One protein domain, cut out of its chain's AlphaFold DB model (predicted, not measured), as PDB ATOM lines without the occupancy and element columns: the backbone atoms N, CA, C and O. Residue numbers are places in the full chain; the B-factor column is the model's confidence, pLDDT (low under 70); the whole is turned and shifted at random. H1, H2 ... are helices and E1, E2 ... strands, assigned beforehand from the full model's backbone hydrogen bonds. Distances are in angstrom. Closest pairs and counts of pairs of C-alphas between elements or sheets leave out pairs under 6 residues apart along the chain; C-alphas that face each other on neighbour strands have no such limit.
ATOM      1  N   PHE A 100      34.572 -12.729 -43.865       86.00
ATOM      2  CA  PHE A 100      33.309 -12.002 -43.882       86.00
ATOM      3  C   PHE A 100      33.524 -10.546 -43.468       86.00
ATOM      4  O   PHE A 100      34.218 -10.279 -42.492       86.00
ATOM      5  N   SER A 101      32.914  -9.599 -44.179       87.81
ATOM      6  CA  SER A 101      32.839  -8.196 -43.743       87.81
ATOM      7  C   SER A 101      31.423  -7.888 -43.276       87.81
ATOM      8  O   SER A 101      30.450  -8.175 -43.983       87.81
ATOM      9  N   LEU A 102      31.323  -7.308 -42.079       87.69
ATOM     10  CA  LEU A 102      30.058  -6.956 -41.444       87.69
ATOM     11  C   LEU A 102      29.610  -5.557 -41.886       87.69
ATOM     12  O   LEU A 102      30.409  -4.633 -42.004       87.69
ATOM     13  N   GLN A 103      28.311  -5.357 -42.079       85.75
ATOM     14  CA  GLN A 103      27.710  -4.066 -42.422       85.75
ATOM     15  C   GLN A 103      27.925  -3.012 -41.325       85.75
ATOM     16  O   GLN A 103      27.965  -1.820 -41.633       85.75
ATOM     17  N   SER A 104      28.098  -3.447 -40.074       84.75
ATOM     18  CA  SER A 104      28.468  -2.611 -38.930       84.75
ATOM     19  C   SER A 104      29.942  -2.182 -38.933       84.75
ATOM     20  O   SER A 104      30.276  -1.164 -38.330       84.75
ATOM     21  N   ASN A 105      30.825  -2.928 -39.609       82.69
ATOM     22  CA  ASN A 105      32.257  -2.647 -39.689       82.69
ATOM     23  C   ASN A 105      32.841  -3.164 -41.016       82.69
ATOM     24  O   ASN A 105      33.381  -4.266 -41.103       82.69
ATOM     25  N   ILE A 106      32.658  -2.359 -42.066       80.62
ATOM     26  CA  ILE A 106      32.921  -2.741 -43.465       80.62
ATOM     27  C   ILE A 106      34.426  -2.874 -43.737       80.62
ATOM     28  O   ILE A 106      34.831  -3.710 -44.542       80.62
ATOM     29  N   ASP A 107      35.239  -2.067 -43.052       82.88
ATOM     30  CA  ASP A 107      36.693  -2.016 -43.232       82.88
ATOM     31  C   ASP A 107      37.405  -3.228 -42.608       82.88
ATOM     32  O   ASP A 107      38.534  -3.547 -42.982       82.88
ATOM     33  N   LYS A 108      36.740  -3.928 -41.679       85.38
ATOM     34  CA  LYS A 108      37.241  -5.151 -41.050       85.38
ATOM     35  C   LYS A 108      36.793  -6.408 -41.795       85.38
ATOM     36  O   LYS A 108      35.760  -6.468 -42.470       85.38
ATOM     37  N   LYS A 109      37.603  -7.451 -41.634       88.31
ATOM     38  CA  LYS A 109      37.344  -8.809 -42.111       88.31
ATOM     39  C   LYS A 109      37.368  -9.749 -40.923       88.31
ATOM     40  O   LYS A 109      38.217  -9.608 -40.052       88.31
ATOM     41  N   TYR A 110      36.469 -10.716 -40.920       89.44
ATOM     42  CA  TYR A 110      36.289 -11.662 -39.831       89.44
ATOM     43  C   TYR A 110      36.313 -13.089 -40.364       89.44
ATOM     44  O   TYR A 110      35.717 -13.376 -41.400       89.44
ATOM     45  N   PHE A 111      36.956 -13.990 -39.638       88.88
ATOM     46  CA  PHE A 111      36.807 -15.429 -39.820       88.88
ATOM     47  C   PHE A 111      35.825 -15.963 -38.783       88.88
ATOM     48  O   PHE A 111      35.833 -15.493 -37.644       88.88
ATOM     49  N   THR A 112      35.018 -16.971 -39.125       90.25
ATOM     50  CA  THR A 112      34.318 -17.724 -38.075       90.25
ATOM     51  C   THR A 112      35.280 -18.719 -37.428       90.25
ATOM     52  O   THR A 112      36.089 -19.358 -38.107       90.25
ATOM     53  N   VAL A 113      35.176 -18.899 -36.110       89.19
ATOM     54  CA  VAL A 113      35.956 -19.916 -35.375       89.19
ATOM     55  C   VAL A 113      35.665 -21.326 -35.914       89.19
ATOM     56  O   VAL A 113      36.540 -22.190 -35.927       89.19
ATOM     57  N   LEU A 114      34.451 -21.537 -36.435       88.12
ATOM     58  CA  LEU A 114      34.009 -22.781 -37.062       88.12
ATOM     59  C   LEU A 114      34.711 -23.069 -38.388       88.12
ATOM     60  O   LEU A 114      35.136 -24.202 -38.608       88.12
ATOM     61  N   ASP A 115      34.873 -22.069 -39.251       86.94
ATOM     62  CA  ASP A 115      35.585 -22.247 -40.516       86.94
ATOM     63  C   ASP A 115      37.087 -22.410 -40.291       86.94
ATOM     64  O   ASP A 115      37.710 -23.201 -40.997       86.94
ATOM     65  N   ILE A 116      37.661 -21.761 -39.270       85.06
ATOM     66  CA  ILE A 116      39.043 -22.026 -38.838       85.06
ATOM     67  C   ILE A 116      39.173 -23.482 -38.376       85.06
ATOM     68  O   ILE A 116      40.060 -24.186 -38.856       85.06
ATOM     69  N   ALA A 117      38.280 -23.971 -37.509       85.56
ATOM     70  CA  ALA A 117      38.292 -25.361 -37.036       85.56
ATOM     71  C   ALA A 117      38.157 -26.369 -38.182       85.56
ATOM     72  O   ALA A 117      38.919 -27.330 -38.258       85.56
ATOM     73  N   HIS A 118      37.243 -26.113 -39.119       84.12
ATOM     74  CA  HIS A 118      37.041 -26.971 -40.282       84.12
ATOM     75  C   HIS A 118      38.261 -26.997 -41.213       84.12
ATOM     76  O   HIS A 118      38.690 -28.070 -41.623       84.12
ATOM     77  N   ASN A 119      38.836 -25.836 -41.547       81.69
ATOM     78  CA  ASN A 119      39.965 -25.746 -42.482       81.69
ATOM     79  C   ASN A 119      41.298 -26.217 -41.873       81.69
ATOM     80  O   ASN A 119      42.165 -26.693 -42.598       81.69
ATOM     81  N   THR A 120      41.485 -26.086 -40.557       78.69
ATOM     82  CA  THR A 120      42.710 -26.544 -39.871       78.69
ATOM     83  C   THR A 120      42.635 -27.993 -39.387       78.69
ATOM     84  O   THR A 120      43.665 -28.574 -39.053       78.69
ATOM     85  N   GLY A 121      41.434 -28.579 -39.311       80.31
ATOM     86  CA  GLY A 121      41.198 -29.883 -38.682       80.31
ATOM     87  C   GLY A 121      41.361 -29.879 -37.153       80.31
ATOM     88  O   GLY A 121      41.347 -30.940 -36.526       80.31
ATOM     89  N   GLU A 122      41.535 -28.706 -36.540       81.56
ATOM     90  CA  GLU A 122      41.758 -28.552 -35.103       81.56
ATOM     91  C   GLU A 122      40.446 -28.514 -34.309       81.56
ATOM     92  O   GLU A 122      39.375 -28.150 -34.798       81.56
ATOM     93  N   LYS A 123      40.527 -28.868 -33.022       86.12
ATOM     94  CA  LYS A 123      39.369 -28.799 -32.123       86.12
ATOM     95  C   LYS A 123      38.998 -27.347 -31.819       86.12
ATOM     96  O   LYS A 123      39.864 -26.542 -31.483       86.12
ATOM     97  N   LEU A 124      37.694 -27.063 -31.816       86.00
ATOM     98  CA  LEU A 124      37.130 -25.750 -31.479       86.00
ATOM     99  C   LEU A 124      37.677 -25.175 -30.172       86.00
ATOM    100  O   LEU A 124      38.097 -24.025 -30.143       86.00
ATOM    101  N   ASP A 125      37.746 -25.983 -29.114       86.06
ATOM    102  CA  ASP A 125      38.205 -25.521 -27.799       86.06
ATOM    103  C   ASP A 125      39.677 -25.089 -27.805       86.06
ATOM    104  O   ASP A 125      40.038 -24.125 -27.135       86.06
ATOM    105  N   LYS A 126      40.511 -25.726 -28.636       82.12
ATOM    106  CA  LYS A 126      41.914 -25.343 -28.824       82.12
ATOM    107  C   LYS A 126      42.027 -24.024 -29.588       82.12
ATOM    108  O   LYS A 126      42.810 -23.169 -29.202       82.12
ATOM    109  N   ILE A 127      41.222 -23.802 -30.629       82.75
ATOM    110  CA  ILE A 127      41.208 -22.507 -31.337       82.75
ATOM    111  C   ILE A 127      40.682 -21.395 -30.421       82.75
ATOM    112  O   ILE A 127      41.244 -20.301 -30.409       82.75
ATOM    113  N   ARG A 128      39.666 -21.689 -29.600       85.81
ATOM    114  CA  ARG A 128      39.154 -20.777 -28.568       85.81
ATOM    115  C   ARG A 128      40.204 -20.420 -27.526       85.81
ATOM    116  O   ARG A 128      40.265 -19.265 -27.133       85.81
ATOM    117  N   GLU A 129      41.017 -21.370 -27.079       82.56
ATOM    118  CA  GLU A 129      42.135 -21.119 -26.159       82.56
ATOM    119  C   GLU A 129      43.218 -20.242 -26.810       82.56
ATOM    120  O   GLU A 129      43.679 -19.276 -26.208       82.56
ATOM    121  N   LEU A 130      43.565 -20.517 -28.070       74.75
ATOM    122  CA  LEU A 130      44.602 -19.792 -28.813       74.75
ATOM    123  C   LEU A 130      44.193 -18.364 -29.217       74.75
ATOM    124  O   LEU A 130      45.043 -17.479 -29.272       74.75
ATOM    125  N   CYS A 131      42.908 -18.134 -29.501       75.94
ATOM    126  CA  CYS A 131      42.379 -16.848 -29.976       75.94
ATOM    127  C   CYS A 131      41.520 -16.119 -28.928       75.94
ATOM    128  O   CYS A 131      40.868 -15.128 -29.248       75.94
ATOM    129  N   GLN A 132      41.519 -16.587 -27.676       73.31
ATOM    130  CA  GLN A 132      40.587 -16.181 -26.618       73.31
ATOM    131  C   GLN A 132      40.393 -14.665 -26.391       73.31
ATOM    132  O   GLN A 132      39.243 -14.269 -26.204       73.31
ATOM    133  N   PRO A 133      41.428 -13.791 -26.421       71.69
ATOM    134  CA  PRO A 133      41.220 -12.346 -26.248       71.69
ATOM    135  C   PRO A 133      40.546 -11.659 -27.450       71.69
ATOM    136  O   PRO A 133      40.076 -10.533 -27.311       71.69
ATOM    137  N   ASN A 134      40.494 -12.334 -28.602       78.38
ATOM    138  CA  ASN A 134      40.168 -11.773 -29.916       78.38
ATOM    139  C   ASN A 134      38.885 -12.389 -30.521       78.38
ATOM    140  O   ASN A 134      38.559 -12.156 -31.684       78.38
ATOM    141  N   ILE A 135      38.158 -13.211 -29.750       85.50
ATOM    142  CA  ILE A 135      36.881 -13.801 -30.169       85.50
ATOM    143  C   ILE A 135      35.729 -12.888 -29.751       85.50
ATOM    144  O   ILE A 135      35.454 -12.690 -28.567       85.50
ATOM    145  N   PHE A 136      34.996 -12.393 -30.742       89.06
ATOM    146  CA  PHE A 136      33.726 -11.700 -30.576       89.06
ATOM    147  C   PHE A 136      32.558 -12.650 -30.875       89.06
ATOM    148  O   PHE A 136      32.603 -13.421 -31.832       89.06
ATOM    149  N   THR A 137      31.487 -12.590 -30.082       91.31
ATOM    150  CA  THR A 137      30.268 -13.384 -30.307       91.31
ATOM    151  C   THR A 137      29.103 -12.521 -30.775       91.31
ATOM    152  O   THR A 137      28.824 -11.454 -30.225       91.31
ATOM    153  N   MET A 138      28.356 -13.010 -31.764       92.56
ATOM    154  CA  MET A 138      27.099 -12.403 -32.204       92.56
ATOM    155  C   MET A 138      26.016 -13.456 -32.441       92.56
ATOM    156  O   MET A 138      26.311 -14.628 -32.644       92.56
ATOM    157  N   LYS A 139      24.742 -13.051 -32.412       93.25
ATOM    158  CA  LYS A 139      23.626 -13.949 -32.755       93.25
ATOM    159  C   LYS A 139      23.675 -14.340 -34.231       93.25
ATOM    160  O   LYS A 139      23.995 -13.489 -35.060       93.25
ATOM    161  N   PHE A 140      23.270 -15.565 -34.553       90.38
ATOM    162  CA  PHE A 140      23.210 -16.072 -35.926       90.38
ATOM    163  C   PHE A 140      22.414 -15.157 -36.867       90.38
ATOM    164  O   PHE A 140      22.970 -14.683 -37.854       90.38
ATOM    165  N   ASP A 141      21.180 -14.786 -36.512       89.12
ATOM    166  CA  ASP A 141      20.350 -13.885 -37.335       89.12
ATOM    167  C   ASP A 141      21.034 -12.534 -37.601       89.12
ATOM    168  O   ASP A 141      20.916 -11.951 -38.677       89.12
ATOM    169  N   LYS A 142      21.795 -12.032 -36.617       91.38
ATOM    170  CA  LYS A 142      22.554 -10.784 -36.745       91.38
ATOM    171  C   LYS A 142      23.764 -10.963 -37.669       91.38
ATOM    172  O   LYS A 142      24.044 -10.066 -38.455       91.38
ATOM    173  N   PHE A 143      24.460 -12.098 -37.595       91.31
ATOM    174  CA  PHE A 143      25.568 -12.430 -38.497       91.31
ATOM    175  C   PHE A 143      25.096 -12.505 -39.951       91.31
ATOM    176  O   PHE A 143      25.712 -11.890 -40.817       91.31
ATOM    177  N   VAL A 144      23.977 -13.187 -40.208       89.50
ATOM    178  CA  VAL A 144      23.386 -13.304 -41.551       89.50
ATOM    179  C   VAL A 144      22.998 -11.926 -42.096       89.50
ATOM    180  O   VAL A 144      23.391 -11.583 -43.204       89.50
ATOM    181  N   ASN A 145      22.311 -11.102 -41.297       89.44
ATOM    182  CA  ASN A 145      21.871  -9.767 -41.720       89.44
ATOM    183  C   ASN A 145      23.014  -8.751 -41.893       89.44
ATOM    184  O   ASN A 145      22.872  -7.798 -42.658       89.44
ATOM    185  N   GLU A 146      24.130  -8.899 -41.172       88.94
ATOM    186  CA  GLU A 146      25.283  -8.004 -41.320       88.94
ATOM    187  C   GLU A 146      26.291  -8.477 -42.375       88.94
ATOM    188  O   GLU A 146      27.076  -7.658 -42.852       88.94
ATOM    189  N   THR A 147      26.309  -9.750 -42.770       86.81
ATOM    190  CA  THR A 147      27.333 -10.256 -43.694       86.81
ATOM    191  C   THR A 147      27.058  -9.840 -45.137       86.81
ATOM    192  O   THR A 147      26.089 -10.269 -45.754       86.81
ATOM    193  N   LYS A 148      27.969  -9.048 -45.716       74.81
ATOM    194  CA  LYS A 148      27.868  -8.587 -47.116       74.81
ATOM    195  C   LYS A 148      28.316  -9.606 -48.162       74.81
ATOM    196  O   LYS A 148      27.937  -9.495 -49.323       74.81
ATOM    197  N   SER A 149      29.186 -10.539 -47.780       69.94
ATOM    198  CA  SER A 149      29.751 -11.523 -48.705       69.94
ATOM    199  C   SER A 149      28.855 -12.751 -48.779       69.94
ATOM    200  O   SER A 149      28.800 -13.518 -47.825       69.94
ATOM    201  N   LEU A 150      28.211 -12.969 -49.927       65.75
ATOM    202  CA  LEU A 150      27.507 -14.220 -50.232       65.75
ATOM    203  C   LEU A 150      28.475 -15.393 -50.471       65.75
ATOM    204  O   LEU A 150      28.139 -16.539 -50.174       65.75
ATOM    205  N   ALA A 151      29.696 -15.118 -50.948       66.56
ATOM    206  CA  ALA A 151      30.715 -16.143 -51.162       66.56
ATOM    207  C   ALA A 151      31.043 -16.872 -49.844       66.56
ATOM    208  O   ALA A 151      31.357 -16.236 -48.837       66.56
ATOM    209  N   CYS A 152      30.939 -18.204 -49.870       72.69
ATOM    210  CA  CYS A 152      31.065 -19.136 -48.739       72.69
ATOM    211  C   CYS A 152      30.070 -18.977 -47.568       72.69
ATOM    212  O   CYS A 152      30.027 -19.861 -46.711       72.69
ATOM    213  N   LEU A 153      29.214 -17.946 -47.533       81.94
ATOM    214  CA  LEU A 153      28.255 -17.741 -46.435       81.94
ATOM    215  C   LEU A 153      27.303 -18.934 -46.265       81.94
ATOM    216  O   LEU A 153      27.051 -19.358 -45.141       81.94
ATOM    217  N   GLN A 154      26.838 -19.536 -47.362       82.19
ATOM    218  CA  GLN A 154      25.964 -20.716 -47.331       82.19
ATOM    219  C   GLN A 154      26.628 -21.936 -46.660       82.19
ATOM    220  O   GLN A 154      25.987 -22.629 -45.862       82.19
ATOM    221  N   ALA A 155      27.914 -22.184 -46.934       81.38
ATOM    222  CA  ALA A 155      28.673 -23.281 -46.332       81.38
ATOM    223  C   ALA A 155      28.876 -23.042 -44.825       81.38
ATOM    224  O   ALA A 155      28.567 -23.903 -43.999       81.38
ATOM    225  N   THR A 156      29.293 -21.829 -44.457       84.62
ATOM    226  CA  THR A 156      29.451 -21.388 -43.065       84.62
ATOM    227  C   THR A 156      28.136 -21.457 -42.281       84.62
ATOM    228  O   THR A 156      28.101 -22.024 -41.187       84.62
ATOM    229  N   MET A 157      27.023 -20.967 -42.840       85.81
ATOM    230  CA  MET A 157      25.690 -21.063 -42.225       85.81
ATOM    231  C   MET A 157      25.278 -22.517 -41.990       85.81
ATOM    232  O   MET A 157      24.826 -22.856 -40.897       85.81
ATOM    233  N   SER A 158      25.493 -23.393 -42.974       84.38
ATOM    234  CA  SER A 158      25.192 -24.825 -42.854       84.38
ATOM    235  C   SER A 158      25.987 -25.482 -41.719       84.38
ATOM    236  O   SER A 158      25.425 -26.261 -40.944       84.38
ATOM    237  N   ARG A 159      27.266 -25.115 -41.548       84.12
ATOM    238  CA  ARG A 159      28.120 -25.574 -40.436       84.12
ATOM    239  C   ARG A 159      27.622 -25.075 -39.074       84.12
ATOM    240  O   ARG A 159      27.547 -25.871 -38.138       84.12
ATOM    241  N   ILE A 160      27.226 -23.804 -38.958       86.00
ATOM    242  CA  ILE A 160      26.658 -23.231 -37.719       86.00
ATOM    243  C   ILE A 160      25.349 -23.945 -37.334       86.00
ATOM    244  O   ILE A 160      25.186 -24.383 -36.192       86.00
ATOM    245  N   ILE A 161      24.444 -24.136 -38.301       85.00
ATOM    246  CA  ILE A 161      23.161 -24.829 -38.104       85.00
ATOM    247  C   ILE A 161      23.387 -26.289 -37.682       85.00
ATOM    248  O   ILE A 161      22.724 -26.772 -36.760       85.00
ATOM    249  N   ALA A 162      24.355 -26.987 -38.287       85.81
ATOM    250  CA  ALA A 162      24.705 -28.360 -37.919       85.81
ATOM    251  C   ALA A 162      25.191 -28.488 -36.461       85.81
ATOM    252  O   ALA A 162      24.919 -29.501 -35.812       85.81
ATOM    253  N   GLN A 163      25.849 -27.455 -35.922       83.38
ATOM    254  CA  GLN A 163      26.241 -27.392 -34.509       83.38
ATOM    255  C   GLN A 163      25.100 -27.033 -33.550       83.38
ATOM    256  O   GLN A 163      25.258 -27.209 -32.344       83.38
ATOM    257  N   LYS A 164      23.949 -26.570 -34.060       85.25
ATOM    258  CA  LYS A 164      22.814 -26.072 -33.262       85.25
ATOM    259  C   LYS A 164      23.205 -24.909 -32.336       85.25
ATOM    260  O   LYS A 164      22.713 -24.826 -31.212       85.25
ATOM    261  N   SER A 165      24.102 -24.040 -32.801       82.50
ATOM    262  CA  SER A 165      24.493 -22.831 -32.074       82.50
ATOM    263  C   SER A 165      23.666 -21.633 -32.535       82.50
ATOM    264  O   SER A 165      23.683 -21.289 -33.715       82.50
ATOM    265  N   ASP A 166      23.013 -20.951 -31.594       86.94
ATOM    266  CA  ASP A 166      22.341 -19.665 -31.840       86.94
ATOM    267  C   ASP A 166      23.342 -18.491 -31.957       86.94
ATOM    268  O   ASP A 166      22.971 -17.361 -32.296       86.94
ATOM    269  N   PHE A 167      24.623 -18.749 -31.666       90.56
ATOM    270  CA  PHE A 167      25.709 -17.773 -31.655       90.56
ATOM    271  C   PHE A 167      26.825 -18.150 -32.633       90.56
ATOM    272  O   PHE A 167      27.187 -19.318 -32.785       90.56
ATOM    273  N   VAL A 168      27.399 -17.127 -33.257       91.12
ATOM    274  CA  VAL A 168      28.554 -17.201 -34.150       91.12
ATOM    275  C   VAL A 168      29.731 -16.542 -33.445       91.12
ATOM    276  O   VAL A 168      29.643 -15.388 -33.021       91.12
ATOM    277  N   GLU A 169      30.820 -17.291 -33.312       91.81
ATOM    278  CA  GLU A 169      32.110 -16.794 -32.841       91.81
ATOM    279  C   GLU A 169      32.929 -16.312 -34.043       91.81
ATOM    280  O   GLU A 169      33.157 -17.069 -34.994       91.81
ATOM    281  N   LEU A 170      33.360 -15.055 -33.992       90.50
ATOM    282  CA  LEU A 170      34.144 -14.367 -35.009       90.50
ATOM    283  C   LEU A 170      35.495 -13.934 -34.443       90.50
ATOM    284  O   LEU A 170      35.570 -13.493 -33.299       90.50
ATOM    285  N   ILE A 171      36.538 -13.996 -35.265       89.88
ATOM    286  CA  ILE A 171      37.864 -13.434 -34.979       89.88
ATOM    287  C   ILE A 171      38.198 -12.449 -36.095       89.88
ATOM    288  O   ILE A 171      37.982 -12.757 -37.268       89.88
ATOM    289  N   ASP A 172      38.718 -11.272 -35.751       88.12
ATOM    290  CA  ASP A 172      39.232 -10.324 -36.742       88.12
ATOM    291  C   ASP A 172      40.413 -10.944 -37.510       88.12
ATOM    292  O   ASP A 172      41.305 -11.557 -36.922       88.12
ATOM    293  N   ALA A 173      40.430 -10.815 -38.835       84.25
ATOM    294  CA  ALA A 173      41.451 -11.413 -39.684       84.25
ATOM    295  C   ALA A 173      42.868 -10.928 -39.338       84.25
ATOM    296  O   ALA A 173      43.807 -11.726 -39.389       84.25
ATOM    297  N   ASP A 174      43.033  -9.667 -38.935       81.00
ATOM    298  CA  ASP A 174      44.333  -9.134 -38.517       81.00
ATOM    299  C   ASP A 174      44.765  -9.731 -37.168       81.00
ATOM    300  O   ASP A 174      45.925 -10.100 -36.975       81.00
ATOM    301  N   GLU A 175      43.821  -9.910 -36.245       79.38
ATOM    302  CA  GLU A 175      44.056 -10.518 -34.931       79.38
ATOM    303  C   GLU A 175      44.342 -12.024 -35.026       79.38
ATOM    304  O   GLU A 175      45.224 -12.525 -34.324       79.38
ATOM    305  N   TYR A 176      43.672 -12.734 -35.938       80.75
ATOM    306  CA  TYR A 176      43.958 -14.130 -36.280       80.75
ATOM    307  C   TYR A 176      45.364 -14.286 -36.873       80.75
ATOM    308  O   TYR A 176      46.135 -15.135 -36.423       80.75
ATOM    309  N   ASN A 177      45.736 -13.434 -37.835       77.56
ATOM    310  CA  ASN A 177      47.073 -13.446 -38.431       77.56
ATOM    311  C   ASN A 177      48.164 -13.189 -37.379       77.56
ATOM    312  O   ASN A 177      49.171 -13.897 -37.359       77.56
ATOM    313  N   ASN A 178      47.942 -12.240 -36.465       71.31
ATOM    314  CA  ASN A 178      48.860 -11.956 -35.360       71.31
ATOM    315  C   ASN A 178      48.985 -13.147 -34.390       71.31
ATOM    316  O   ASN A 178      50.102 -13.525 -34.030       71.31
ATOM    317  N   ALA A 179      47.873 -13.783 -34.006       68.19
ATOM    318  CA  ALA A 179      47.889 -14.979 -33.159       68.19
ATOM    319  C   ALA A 179      48.657 -16.136 -33.828       68.19
ATOM    320  O   ALA A 179      49.545 -16.738 -33.221       68.19
ATOM    321  N   MET A 180      48.400 -16.394 -35.113       69.56
ATOM    322  CA  MET A 180      49.092 -17.435 -35.880       69.56
ATOM    323  C   MET A 180      50.577 -17.120 -36.130       69.56
ATOM    324  O   MET A 180      51.400 -18.040 -36.168       69.56
ATOM    325  N   ALA A 181      50.968 -15.847 -36.246       63.72
ATOM    326  CA  ALA A 181      52.375 -15.443 -36.327       63.72
ATOM    327  C   ALA A 181      53.132 -15.762 -35.024       63.72
ATOM    328  O   ALA A 181      54.197 -16.384 -35.065       63.72
ATOM    329  N   VAL A 182      52.542 -15.429 -33.868       56.97
ATOM    330  CA  VAL A 182      53.099 -15.757 -32.542       56.97
ATOM    331  C   VAL A 182      53.245 -17.272 -32.363       56.97
ATOM    332  O   VAL A 182      54.301 -17.741 -31.937       56.97
ATOM    333  N   LEU A 183      52.232 -18.053 -32.749       55.66
ATOM    334  CA  LEU A 183      52.230 -19.516 -32.605       55.66
ATOM    335  C   LEU A 183      53.173 -20.236 -33.578       55.66
ATOM    336  O   LEU A 183      53.730 -21.276 -33.236       55.66
ATOM    337  N   SER A 184      53.391 -19.682 -34.772       56.25
ATOM    338  CA  SER A 184      54.356 -20.215 -35.744       56.25
ATOM    339  C   SER A 184      55.804 -19.787 -35.475       56.25
ATOM    340  O   SER A 184      56.706 -20.173 -36.224       56.25
ATOM    341  N   GLY A 185      56.050 -18.992 -34.424       41.03
ATOM    342  CA  GLY A 185      57.381 -18.510 -34.045       41.03
ATOM    343  C   GLY A 185      58.030 -17.588 -35.082       41.03
ATOM    344  O   GLY A 185      59.239 -17.354 -35.024       41.03
TER     345      GLY A 185
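Overview. This is residues 100 to 185 of the 435 residues of the protein "Hypothetical protein" of Sepia pharaonis (UniProt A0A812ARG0). A strongly twisted antiparallel sheet of four strands runs through the domain, with E4 near the middle and the hairpin E1 and E2 on one side. H4, H1 and H2 follow one another along the opposite side, and H3 and H5 lie towards the two ends of the longest axis. You will find 86 residues printed, with the named elements in the order E1 E2 H1 H2 E3 H3 H4 E4 H5 and the sheet in the order E1 E2 E4 E3. The class is mixed, helices and strands, and the whole is compact, with a radius of gyration of the C-alphas of 12.4 A and spans of 37 by 29 by 21 A.

Along the chain. Find C-alpha 100 at (33.309, -12.002, -43.882), where E1, residues 100 to 102, begins. E2, residues 105 to 112, covers 15.3 A and bends by 89 degrees at residue 108. Next come H1, residues 113 to 120, and H2, residues 124 to 130. E3, residues 135 to 139, covers 13.5 A from C-alpha 135 at (36.881, -13.801, -30.169); H3 is residues 140 to 146. H4, residues 153 to 163, covers 15.5 A, and E4, residues 167 to 172, covers 16.3 A. H5, residues 173 to 183, covers 15.2 A and ends at C-alpha 183, (52.230, -19.516, -32.605).

Arrangement. Start at the hairpin E1 and E2, where N 100 and O 110 are 2.8 A apart. E2 is staggered: residues 105 to 110 pair with E1, and 110 to 112 with E4, where N 111 and O 171 are 2.9 A apart. E3, an edge strand, is antiparallel to E4, with N 168 and O 138 at 2.8 A. E2, H1 H2 and E3 form a split strand-helix-strand unit, two strands of one sheet that are not neighbours, joined through helices, with E4 between them in the sheet; its crossover is right-handed. H1 is on the sheet at a height of 6.2 A and touches H2, about perpendicular at 85 degrees, the closest C-alphas being those of Ala 117 and Leu 124, 5.7 A. H1 also touches H4, closest at the C-alphas of Asp 115 and Thr 156, 6.7 A; H4 only grazes the sheet. H3 is on the sheet at a height of 8.1 A, along E4 at 9 degrees on the local plane. H5 stands up from the sheet at 51 degrees. In the five helices every O i to N i+4 pair is within hydrogen-bond range.

Size, cuts and confidence. Look from Asp 141 to Gly 185 for the two C-alphas farthest apart, 37.5 A. The printed part has no cut and no long link. Mean pLDDT of the printed part is 82.0; residues 149 to 151 and 179 to 185 are under 70.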